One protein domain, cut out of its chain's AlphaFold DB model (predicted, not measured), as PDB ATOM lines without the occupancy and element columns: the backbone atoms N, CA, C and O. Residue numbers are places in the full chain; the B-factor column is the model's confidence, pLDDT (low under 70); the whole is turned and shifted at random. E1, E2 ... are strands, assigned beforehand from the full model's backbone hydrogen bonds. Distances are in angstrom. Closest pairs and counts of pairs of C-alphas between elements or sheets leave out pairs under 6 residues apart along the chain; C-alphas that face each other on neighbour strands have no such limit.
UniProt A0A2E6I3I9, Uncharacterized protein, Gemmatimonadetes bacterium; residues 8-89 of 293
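Overview. This is residues 8 to 89 of the 293 residues of an uncharacterized protein of Gemmatimonadetes bacterium (UniProt A0A2E6I3I9). Two small sheets, E1 E2 E3 and E4 E5 E6, face each other as a sandwich; each is a meander, every strand the antiparallel neighbour of the one before. A tail without named elements, residues 70 to 89, returns to E3. The 82 printed residues include six named strands, 36 residues, and no named helix: all strand, compact, radius of gyration of the C-alphas 11.7 A, spans 33 by 28 by 18 A.

Arrangement. E1, residues 8 to 12, forms a hairpin with E2, residues 15 to 22; N 10 and O 17 are 3.0 A apart. E2 and E3, residues 27 to 32, form another, with N 20 and O 29 at 2.8 A. E4, residues 42 to 49, bends by 84 degrees at residue 46 and forms a hairpin with E5, residues 52 to 57; N 43 and O 56 are 2.9 A apart. E5 and E6, residues 67 to 69, form another, with N 55 and O 68 at 2.8 A. Between the sheets, the closest C-alphas of E2 and E5, Cys 22 and Leu 53, are 5.8 A apart.

Along the chain. E1 begins at C-alpha 8 (-41.497, -20.383, -27.696); E6 ends at C-alpha 69 (-45.908, -26.667, -41.540). E2 spans 22.5 A, E3 and E5 16.5 A each, E4 16.1 A.

Size, cuts and confidence. The farthest C-alphas, Gly 13 and Lys 50, are 33.8 A apart. The printed part has no cut and no long link; no printed residue is under 70.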
ATOM      1  N   VAL A   8     -41.522 -20.374 -29.161       94.56
ATOM      2  CA  VAL A   8     -41.497 -20.383 -27.696       94.56
ATOM      3  C   VAL A   8     -42.404 -21.514 -27.224       94.56
ATOM      4  O   VAL A   8     -43.546 -21.618 -27.660       94.56
ATOM      5  N   ASN A   9     -41.886 -22.362 -26.339       95.81
ATOM      6  CA  ASN A   9     -42.664 -23.404 -25.675       95.81
ATOM      7  C   ASN A   9     -42.813 -22.999 -24.212       95.81
ATOM      8  O   ASN A   9     -41.795 -22.878 -23.529       95.81
ATOM      9  N   ASP A  10     -44.038 -22.799 -23.737       94.75
ATOM     10  CA  ASP A  10     -44.283 -22.231 -22.408       94.75
ATOM     11  C   ASP A  10     -45.431 -22.944 -21.677       94.75
ATOM     12  O   ASP A  10     -46.058 -23.856 -22.230       94.75
ATOM     13  N   ILE A  11     -45.643 -22.586 -20.412       94.69
ATOM     14  CA  ILE A  11     -46.837 -22.891 -19.626       94.69
ATOM     15  C   ILE A  11     -47.360 -21.567 -19.071       94.69
ATOM     16  O   ILE A  11     -46.766 -20.991 -18.163       94.69
ATOM     17  N   VAL A  12     -48.493 -21.100 -19.589       92.88
ATOM     18  CA  VAL A  12     -49.107 -19.829 -19.188       92.88
ATOM     19  C   VAL A  12     -50.413 -20.127 -18.466       92.88
ATOM     20  O   VAL A  12     -51.280 -20.806 -19.007       92.88
ATOM     21  N   GLY A  13     -50.544 -19.676 -17.214       91.25
ATOM     22  CA  GLY A  13     -51.747 -19.935 -16.411       91.25
ATOM     23  C   GLY A  13     -52.065 -21.429 -16.223       91.25
ATOM     24  O   GLY A  13     -53.225 -21.790 -16.072       91.25
ATOM     25  N   GLY A  14     -51.052 -22.302 -16.282       94.19
ATOM     26  CA  GLY A  14     -51.212 -23.760 -16.224       94.19
ATOM     27  C   GLY A  14     -51.467 -24.445 -17.575       94.19
ATOM     28  O   GLY A  14     -51.362 -25.669 -17.651       94.19
ATOM     29  N   GLN A  15     -51.722 -23.698 -18.655       95.81
ATOM     30  CA  GLN A  15     -51.890 -24.254 -19.999       95.81
ATOM     31  C   GLN A  15     -50.547 -24.318 -20.734       95.81
ATOM     32  O   GLN A  15     -49.857 -23.310 -20.886       95.81
ATOM     33  N   ALA A  16     -50.167 -25.512 -21.197       97.81
ATOM     34  CA  ALA A  16     -49.012 -25.666 -22.073       97.81
ATOM     35  C   ALA A  16     -49.327 -25.054 -23.442       97.81
ATOM     36  O   ALA A  16     -50.400 -25.298 -23.983       97.81
ATOM     37  N   VAL A  17     -48.391 -24.294 -24.007       97.88
ATOM     38  CA  VAL A  17     -48.575 -23.628 -25.303       97.88
ATOM     39  C   VAL A  17     -47.311 -23.669 -26.154       97.88
ATOM     40  O   VAL A  17     -46.188 -23.668 -25.636       97.88
ATOM     41  N   VAL A  18     -47.503 -23.645 -27.473       98.19
ATOM     42  CA  VAL A  18     -46.440 -23.439 -28.463       98.19
ATOM     43  C   VAL A  18     -46.752 -22.178 -29.263       98.19
ATOM     44  O   VAL A  18     -47.648 -22.167 -30.104       98.19
ATOM     45  N   VAL A  19     -45.997 -21.108 -29.015       97.19
ATOM     46  CA  VAL A  19     -46.055 -19.873 -29.806       97.19
ATOM     47  C   VAL A  19     -45.061 -19.988 -30.948       97.19
ATOM     48  O   VAL A  19     -43.893 -20.309 -30.728       97.19
ATOM     49  N   SER A  20     -45.481 -19.674 -32.164       96.56
ATOM     50  CA  SER A  20     -44.622 -19.661 -33.342       96.56
ATOM     51  C   SER A  20     -44.784 -18.356 -34.118       96.56
ATOM     52  O   SER A  20     -45.885 -17.835 -34.247       96.56
ATOM     53  N   PHE A  21     -43.684 -17.822 -34.642       94.44
ATOM     54  CA  PHE A  21     -43.678 -16.639 -35.493       94.44
ATOM     55  C   PHE A  21     -42.799 -16.888 -36.712       94.44
ATOM     56  O   PHE A  21     -41.587 -17.104 -36.580       94.44
ATOM     57  N   CYS A  22     -43.394 -16.838 -37.905       93.12
ATOM     58  CA  CYS A  22     -42.643 -16.892 -39.148       93.12
ATOM     59  C   CYS A  22     -42.363 -15.482 -39.663       93.12
ATOM     60  O   CYS A  22     -43.265 -14.819 -40.175       93.12
ATOM     61  N   PRO A  23     -41.096 -15.036 -39.615       88.00
ATOM     62  CA  PRO A  23     -40.731 -13.696 -40.040       88.00
ATOM     63  C   PRO A  23     -40.844 -13.496 -41.555       88.00
ATOM     64  O   PRO A  23     -40.785 -12.353 -41.983       88.00
ATOM     65  N   LEU A  24     -40.967 -14.576 -42.344       87.19
ATOM     66  CA  LEU A  24     -41.097 -14.541 -43.808       87.19
ATOM     67  C   LEU A  24     -42.537 -14.330 -44.278       87.19
ATOM     68  O   LEU A  24     -42.772 -13.763 -45.335       87.19
ATOM     69  N   THR A  25     -43.500 -14.809 -43.499       91.19
ATOM     70  CA  THR A  25     -44.927 -14.759 -43.839       91.19
ATOM     71  C   THR A  25     -45.708 -13.832 -42.913       91.19
ATOM     72  O   THR A  25     -46.911 -13.693 -43.083       91.19
ATOM     73  N   SER A  26     -45.029 -13.203 -41.945       91.62
ATOM     74  CA  SER A  26     -45.617 -12.400 -40.866       91.62
ATOM     75  C   SER A  26     -46.752 -13.122 -40.132       91.62
ATOM     76  O   SER A  26     -47.789 -12.531 -39.847       91.62
ATOM     77  N   THR A  27     -46.559 -14.416 -39.854       94.81
ATOM     78  CA  THR A  27     -47.575 -15.270 -39.222       94.81
ATOM     79  C   THR A  27     -47.200 -15.602 -37.787       94.81
ATOM     80  O   THR A  27     -46.312 -16.434 -37.547       94.81
ATOM     81  N   GLY A  28     -47.887 -14.965 -36.839       96.19
ATOM     82  CA  GLY A  28     -47.948 -15.376 -35.440       96.19
ATOM     83  C   GLY A  28     -49.029 -16.436 -35.240       96.19
ATOM     84  O   GLY A  28     -50.167 -16.249 -35.652       96.19
ATOM     85  N   MET A  29     -48.686 -17.571 -34.635       97.56
ATOM     86  CA  MET A  29     -49.646 -18.637 -34.341       97.56
ATOM     87  C   MET A  29     -49.394 -19.223 -32.960       97.56
ATOM     88  O   MET A  29     -48.242 -19.418 -32.561       97.56
ATOM     89  N   LEU A  30     -50.480 -19.529 -32.259       97.88
ATOM     90  CA  LEU A  30     -50.488 -20.163 -30.949       97.88
ATOM     91  C   LEU A  30     -51.145 -21.537 -31.074       97.88
ATOM     92  O   LEU A  30     -52.249 -21.641 -31.602       97.88
ATOM     93  N   PHE A  31     -50.484 -22.581 -30.584       98.31
ATOM     94  CA  PHE A  31     -51.032 -23.936 -30.545       98.31
ATOM     95  C   PHE A  31     -51.170 -24.425 -29.109       98.31
ATOM     96  O   PHE A  31     -50.336 -24.090 -28.257       98.31
ATOM     97  N   ASP A  32     -52.190 -25.245 -28.864       98.00
ATOM     98  CA  ASP A  32     -52.321 -25.980 -27.612       98.00
ATOM     99  C   ASP A  32     -51.139 -26.945 -27.459       98.00
ATOM    100  O   ASP A  32     -50.809 -27.727 -28.354       98.00
ATOM    101  N   GLY A  33     -50.458 -26.839 -26.322       97.56
ATOM    102  CA  GLY A  33     -49.351 -27.705 -25.956       97.56
ATOM    103  C   GLY A  33     -49.807 -29.028 -25.345       97.56
ATOM    104  O   GLY A  33     -48.968 -29.902 -25.136       97.56
ATOM    105  N   GLN A  34     -51.094 -29.189 -25.028       96.44
ATOM    106  CA  GLN A  34     -51.664 -30.442 -24.548       96.44
ATOM    107  C   GLN A  34     -52.160 -31.267 -25.733       96.44
ATOM    108  O   GLN A  34     -53.152 -30.942 -26.377       96.44
ATOM    109  N   VAL A  35     -51.454 -32.352 -26.030       95.06
ATOM    110  CA  VAL A  35     -51.774 -33.247 -27.144       95.06
ATOM    111  C   VAL A  35     -51.696 -34.702 -26.688       95.06
ATOM    112  O   VAL A  35     -51.170 -35.017 -25.616       95.06
ATOM    113  N   GLU A  36     -52.187 -35.618 -27.520       90.75
ATOM    114  CA  GLU A  36     -52.018 -37.047 -27.272       90.75
ATOM    115  C   GLU A  36     -50.525 -37.401 -27.148       90.75
ATOM    116  O   GLU A  36     -49.683 -36.943 -27.931       90.75
ATOM    117  N   GLY A  37     -50.182 -38.198 -26.134       88.50
ATOM    118  CA  GLY A  37     -48.792 -38.539 -25.821       88.50
ATOM    119  C   GLY A  37     -48.034 -37.455 -25.042       88.50
ATOM    120  O   GLY A  37     -46.804 -37.478 -25.016       88.50
ATOM    121  N   GLY A  38     -48.735 -36.503 -24.419       92.75
ATOM    122  CA  GLY A  38     -48.172 -35.551 -23.458       92.75
ATOM    123  C   GLY A  38     -47.872 -34.172 -24.043       92.75
ATOM    124  O   GLY A  38     -48.375 -33.799 -25.097       92.75
ATOM    125  N   ARG A  39     -47.041 -33.393 -23.342       96.62
ATOM    126  CA  ARG A  39     -46.767 -31.993 -23.692       96.62
ATOM    127  C   ARG A  39     -46.045 -31.872 -25.037       96.62
ATOM    128  O   ARG A  39     -44.890 -32.285 -25.162       96.62
ATOM    129  N   LEU A  40     -46.680 -31.217 -26.004       97.62
ATOM    130  CA  LEU A  40     -46.043 -30.782 -27.238       97.62
ATOM    131  C   LEU A  40     -44.996 -29.714 -26.923       97.62
ATOM    132  O   LEU A  40     -45.277 -28.697 -26.286       97.62
ATOM    133  N   THR A  41     -43.783 -29.931 -27.420       97.81
ATOM    134  CA  THR A  41     -42.812 -28.853 -27.582       97.81
ATOM    135  C   THR A  41     -42.208 -28.942 -28.970       97.81
ATOM    136  O   THR A  41     -41.879 -30.025 -29.449       97.81
ATOM    137  N   CYS A  42     -42.060 -27.796 -29.621       97.62
ATOM    138  CA  CYS A  42     -41.588 -27.710 -30.991       97.62
ATOM    139  C   CYS A  42     -40.202 -27.069 -31.080       97.62
ATOM    140  O   CYS A  42     -39.824 -26.206 -30.280       97.62
ATOM    141  N   GLY A  43     -39.447 -27.473 -32.098       95.06
ATOM    142  CA  GLY A  43     -38.232 -26.796 -32.540       95.06
ATOM    143  C   GLY A  43     -38.326 -26.325 -33.991       95.06
ATOM    144  O   GLY A  43     -39.239 -26.682 -34.732       95.06
ATOM    145  N   VAL A  44     -37.370 -25.490 -34.403       92.31
ATOM    146  CA  VAL A  44     -37.275 -24.998 -35.785       92.31
ATOM    147  C   VAL A  44     -36.527 -26.033 -36.622       92.31
ATOM    148  O   VAL A  44     -35.348 -26.275 -36.370       92.31
ATOM    149  N   SER A  45     -37.183 -26.622 -37.626       90.88
ATOM    150  CA  SER A  45     -36.580 -27.678 -38.467       90.88
ATOM    151  C   SER A  45     -35.539 -27.162 -39.465       90.88
ATOM    152  O   SER A  45     -34.748 -27.937 -39.985       90.88
ATOM    153  N   ARG A  46     -35.540 -25.846 -39.726       86.75
ATOM    154  CA  ARG A  46     -34.845 -25.164 -40.837       86.75
ATOM    155  C   ARG A  46     -35.425 -25.442 -42.227       86.75
ATOM    156  O   ARG A  46     -34.965 -24.821 -43.181       86.75
ATOM    157  N   PHE A  47     -36.460 -26.269 -42.341       90.88
ATOM    158  CA  PHE A  47     -37.235 -26.373 -43.569       90.88
ATOM    159  C   PHE A  47     -38.245 -25.233 -43.688       90.88
ATOM    160  O   PHE A  47     -38.744 -24.690 -42.693       90.88
ATOM    161  N   LEU A  48     -38.543 -24.895 -44.938       90.50
ATOM    162  CA  LEU A  48     -39.641 -24.025 -45.317       90.50
ATOM    163  C   LEU A  48     -40.598 -24.822 -46.191       90.50
ATOM    164  O   LEU A  48     -40.172 -25.528 -47.103       90.50
ATOM    165  N   PHE A  49     -41.887 -24.661 -45.938       89.81
ATOM    166  CA  PHE A  49     -42.939 -25.125 -46.821       89.81
ATOM    167  C   PHE A  49     -43.679 -23.893 -47.322       89.81
ATOM    168  O   PHE A  49     -44.258 -23.160 -46.523       89.81
ATOM    169  N   LYS A  50     -43.611 -23.627 -48.632       87.31
ATOM    170  CA  LYS A  50     -44.256 -22.456 -49.251       87.31
ATOM    171  C   LYS A  50     -43.868 -21.131 -48.560       87.31
ATOM    172  O   LYS A  50     -44.719 -20.347 -48.150       87.31
ATOM    173  N   ASN A  51     -42.563 -20.931 -48.340       88.00
ATOM    174  CA  ASN A  51     -41.954 -19.814 -47.592       88.00
ATOM    175  C   ASN A  51     -42.354 -19.687 -46.106       88.00
ATOM    176  O   ASN A  51     -41.836 -18.815 -45.408       88.00
ATOM    177  N   ASN A  52     -43.208 -20.570 -45.588       92.56
ATOM    178  CA  ASN A  52     -43.603 -20.613 -44.189       92.56
ATOM    179  C   ASN A  52     -42.749 -21.619 -43.394       92.56
ATOM    180  O   ASN A  52     -42.282 -22.622 -43.939       92.56
ATOM    181  N   LEU A  53     -42.495 -21.338 -42.110       94.06
ATOM    182  CA  LEU A  53     -41.631 -22.189 -41.287       94.06
ATOM    183  C   LEU A  53     -42.249 -23.571 -41.059       94.06
ATOM    184  O   LEU A  53     -43.460 -23.706 -40.894       94.06
ATOM    185  N   VAL A  54     -41.396 -24.590 -40.980       96.69
ATOM    186  CA  VAL A  54     -41.789 -25.940 -40.560       96.69
ATOM    187  C   VAL A  54     -41.252 -26.204 -39.155       96.69
ATOM    188  O   VAL A  54     -40.048 -26.084 -38.891       96.69
ATOM    189  N   MET A  55     -42.150 -26.551 -38.240       97.88
ATOM    190  CA  MET A  55     -41.834 -26.966 -36.876       97.88
ATOM    191  C   MET A  55     -41.551 -28.471 -36.846       97.88
ATOM    192  O   MET A  55     -42.107 -29.205 -37.659       97.88
ATOM    193  N   TYR A  56     -40.722 -28.940 -35.914       97.44
ATOM    194  CA  TYR A  56     -40.619 -30.370 -35.604       97.44
ATOM    195  C   TYR A  56     -41.020 -30.648 -34.157       97.44
ATOM    196  O   TYR A  56     -40.747 -29.825 -33.279       97.44
ATOM    197  N   ASP A  57     -41.623 -31.807 -33.914       97.62
ATOM    198  CA  ASP A  57     -41.986 -32.285 -32.579       97.62
ATOM    199  C   ASP A  57     -40.757 -32.801 -31.819       97.62
ATOM    200  O   ASP A  57     -40.084 -33.732 -32.262       97.62
ATOM    201  N   ARG A  58     -40.453 -32.217 -30.657       96.88
ATOM    202  CA  ARG A  58     -39.300 -32.617 -29.831       96.88
ATOM    203  C   ARG A  58     -39.514 -33.913 -29.056       96.88
ATOM    204  O   ARG A  58     -38.568 -34.396 -28.440       96.88
ATOM    205  N   ARG A  59     -40.729 -34.467 -29.057       94.75
ATOM    206  CA  ARG A  59     -41.005 -35.787 -28.471       94.75
ATOM    207  C   ARG A  59     -40.438 -36.920 -29.321       94.75
ATOM    208  O   ARG A  59     -40.322 -38.041 -28.833       94.75
ATOM    209  N   ASP A  60     -40.088 -36.630 -30.570       95.38
ATOM    210  CA  ASP A  60     -39.630 -37.620 -31.532       95.38
ATOM    211  C   ASP A  60     -38.102 -37.601 -31.684       95.38
ATOM    212  O   ASP A  60     -37.471 -36.548 -31.536       95.38
ATOM    213  N   PRO A  61     -37.483 -38.738 -32.054       94.12
ATOM    214  CA  PRO A  61     -36.091 -38.750 -32.485       94.12
ATOM    215  C   PRO A  61     -35.883 -37.842 -33.708       94.12
ATOM    216  O   PRO A  61     -36.628 -37.921 -34.683       94.12
ATOM    217  N   LEU A  62     -34.844 -36.998 -33.684       90.06
ATOM    218  CA  LEU A  62     -34.631 -35.933 -34.681       90.06
ATOM    219  C   LEU A  62     -34.592 -36.413 -36.142       90.06
ATOM    220  O   LEU A  62     -35.013 -35.681 -37.032       90.06
ATOM    221  N   ASN A  63     -34.092 -37.621 -36.406       90.94
ATOM    222  CA  ASN A  63     -33.985 -38.187 -37.755       90.94
ATOM    223  C   ASN A  63     -35.330 -38.644 -38.346       90.94
ATOM    224  O   ASN A  63     -35.405 -38.903 -39.544       90.94
ATOM    225  N   VAL A  64     -36.373 -38.752 -37.521       95.06
ATOM    226  CA  VAL A  64     -37.731 -39.173 -37.911       95.06
ATOM    227  C   VAL A  64     -38.802 -38.288 -37.264       95.06
ATOM    228  O   VAL A  64     -39.941 -38.715 -37.073       95.06
ATOM    229  N   ALA A  65     -38.434 -37.058 -36.897       96.25
ATOM    230  CA  ALA A  65     -39.308 -36.176 -36.143       96.25
ATOM    231  C   ALA A  65     -40.542 -35.778 -36.946       96.25
ATOM    232  O   ALA A  65     -40.441 -35.465 -38.135       96.25
ATOM    233  N   THR A  66     -41.700 -35.738 -36.285       97.75
ATOM    234  CA  THR A  66     -42.919 -35.250 -36.922       97.75
ATOM    235  C   THR A  66     -42.738 -33.795 -37.334       97.75
ATOM    236  O   THR A  66     -42.326 -32.970 -36.516       97.75
ATOM    237  N   LEU A  67     -43.049 -33.478 -38.594       98.12
ATOM    238  CA  LEU A  67     -42.945 -32.125 -39.141       98.12
ATOM    239  C   LEU A  67     -44.327 -31.491 -39.297       98.12
ATOM    240  O   LEU A  67     -45.218 -32.084 -39.899       98.12
ATOM    241  N   TYR A  68     -44.464 -30.257 -38.818       98.06
ATOM    242  CA  TYR A  68     -45.685 -29.455 -38.883       98.06
ATOM    243  C   TYR A  68     -45.408 -28.144 -39.639       98.06
ATOM    244  O   TYR A  68     -44.762 -27.247 -39.082       98.06
ATOM    245  N   PRO A  69     -45.866 -27.977 -40.896       96.81
ATOM    246  CA  PRO A  69     -45.908 -26.667 -41.540       96.81
ATOM    247  C   PRO A  69     -46.774 -25.721 -40.704       96.81
ATOM    248  O   PRO A  69     -47.923 -26.052 -40.409       96.81
ATOM    249  N   GLN A  70     -46.226 -24.572 -40.297       96.69
ATOM    250  CA  GLN A  70     -46.818 -23.727 -39.255       96.69
ATOM    251  C   GLN A  70     -48.261 -23.328 -39.586       96.69
ATOM    252  O   GLN A  70     -49.149 -23.603 -38.792       96.69
ATOM    253  N   MET A  71     -48.508 -22.771 -40.773       95.50
ATOM    254  CA  MET A  71     -49.850 -22.324 -41.176       95.50
ATOM    255  C   MET A  71     -50.860 -23.460 -41.381       95.50
ATOM    256  O   MET A  71     -52.060 -23.223 -41.292       95.50
ATOM    257  N   MET A  72     -50.404 -24.690 -41.648       94.50
ATOM    258  CA  MET A  72     -51.306 -25.843 -41.755       94.50
ATOM    259  C   MET A  72     -51.624 -26.449 -40.392       94.50
ATOM    260  O   MET A  72     -52.737 -26.923 -40.191       94.50
ATOM    261  N   GLY A  73     -50.641 -26.489 -39.488       95.50
ATOM    262  CA  GLY A  73     -50.783 -27.118 -38.178       95.50
ATOM    263  C   GLY A  73     -51.041 -28.627 -38.233       95.50
ATOM    264  O   GLY A  73     -51.513 -29.182 -37.254       95.50
ATOM    265  N   VAL A  74     -50.758 -29.310 -39.347       96.44
ATOM    266  CA  VAL A  74     -50.981 -30.760 -39.515       96.44
ATOM    267  C   VAL A  74     -49.650 -31.464 -39.755       96.44
ATOM    268  O   VAL A  74     -48.788 -30.933 -40.455       96.44
ATOM    269  N   GLY A  75     -49.471 -32.647 -39.163       96.94
ATOM    270  CA  GLY A  75     -48.278 -33.465 -39.368       96.94
ATOM    271  C   GLY A  75     -48.182 -33.938 -40.820       96.94
ATOM    272  O   GLY A  75     -49.095 -34.598 -41.310       96.94
ATOM    273  N   VAL A  76     -47.082 -33.624 -41.508       96.81
ATOM    274  CA  VAL A  76     -46.853 -34.011 -42.922       96.81
ATOM    275  C   VAL A  76     -45.756 -35.061 -43.099       96.81
ATOM    276  O   VAL A  76     -45.518 -35.546 -44.201       96.81
ATOM    277  N   PHE A  77     -45.056 -35.382 -42.019       96.81
ATOM    278  CA  PHE A  77     -43.998 -36.381 -41.962       96.81
ATOM    279  C   PHE A  77     -43.907 -36.910 -40.531       96.81
ATOM    280  O   PHE A  77     -44.336 -36.220 -39.608       96.81
ATOM    281  N   GLY A  78     -43.299 -38.082 -40.343       96.25
ATOM    282  CA  GLY A  78     -43.086 -38.700 -39.034       96.25
ATOM    283  C   GLY A  78     -44.303 -39.471 -38.522       96.25
ATOM    284  O   GLY A  78     -45.260 -39.731 -39.251       96.25
ATOM    285  N   GLN A  79     -44.247 -39.880 -37.255       95.50
ATOM    286  CA  GLN A  79     -45.230 -40.807 -36.684       95.50
ATOM    287  C   GLN A  79     -46.635 -40.212 -36.493       95.50
ATOM    288  O   GLN A  79     -47.592 -40.971 -36.398       95.50
ATOM    289  N   ARG A  80     -46.782 -38.878 -36.464       96.25
ATOM    290  CA  ARG A  80     -48.086 -38.195 -36.311       96.25
ATOM    291  C   ARG A  80     -48.565 -37.523 -37.602       96.25
ATOM    292  O   ARG A  80     -49.218 -36.479 -37.562       96.25
ATOM    293  N   THR A  81     -48.233 -38.094 -38.761       97.12
ATOM    294  CA  THR A  81     -48.787 -37.651 -40.052       97.12
ATOM    295  C   THR A  81     -50.321 -37.643 -40.010       97.12
ATOM    296  O   THR A  81     -50.931 -38.518 -39.401       97.12
ATOM    297  N   ASN A  82     -50.946 -36.641 -40.635       95.94
ATOM    298  CA  ASN A  82     -52.393 -36.377 -40.625       95.94
ATOM    299  C   ASN A  82     -52.994 -36.016 -39.255       95.94
ATOM    300  O   ASN A  82     -54.206 -35.846 -39.149       95.94
ATOM    301  N   THR A  83     -52.178 -35.842 -38.211       95.69
ATOM    302  CA  THR A  83     -52.653 -35.340 -36.913       95.69
ATOM    303  C   THR A  83     -52.600 -33.815 -36.895       95.69
ATOM    304  O   THR A  83     -51.541 -33.231 -37.142       95.69
ATOM    305  N   GLY A  84     -53.734 -33.170 -36.614       95.31
ATOM    306  CA  GLY A  84     -53.846 -31.715 -36.499       95.31
ATOM    307  C   GLY A  84     -53.527 -31.198 -35.097       95.31
ATOM    308  O   GLY A  84     -53.863 -31.829 -34.098       95.31
ATOM    309  N   LEU A  85     -52.894 -30.030 -35.029       97.00
ATOM    310  CA  LEU A  85     -52.725 -29.240 -33.816       97.00
ATOM    311  C   LEU A  85     -53.946 -28.342 -33.608       97.00
ATOM    312  O   LEU A  85     -54.495 -27.791 -34.562       97.00
ATOM    313  N   ILE A  86     -54.335 -28.147 -32.350       96.88
ATOM    314  CA  ILE A  86     -55.387 -27.197 -31.989       96.88
ATOM    315  C   ILE A  86     -54.773 -25.796 -31.976       96.88
ATOM    316  O   ILE A  86     -53.884 -25.512 -31.174       96.88
ATOM    317  N   GLN A  87     -55.233 -24.921 -32.871       97.31
ATOM    318  CA  GLN A  87     -54.863 -23.508 -32.853       97.31
ATOM    319  C   GLN A  87     -55.662 -22.786 -31.765       97.31
ATOM    320  O   GLN A  87     -56.890 -22.854 -31.730       97.31
ATOM    321  N   LEU A  88     -54.955 -22.073 -30.896       97.56
ATOM    322  CA  LEU A  88     -55.545 -21.194 -29.897       97.56
ATOM    323  C   LEU A  88     -55.604 -19.754 -30.438       97.56
ATOM    324  O   LEU A  88     -54.793 -19.383 -31.296       97.56
ATOM    325  N   PRO A  89     -56.530 -18.917 -29.942       96.75
ATOM    326  CA  PRO A  89     -56.577 -17.510 -30.316       96.75
ATOM    327  C   PRO A  89     -55.297 -16.763 -29.927       96.75
ATOM    328  O   PRO A  89     -54.751 -16.956 -28.841       96.75
TER     329      PRO A  89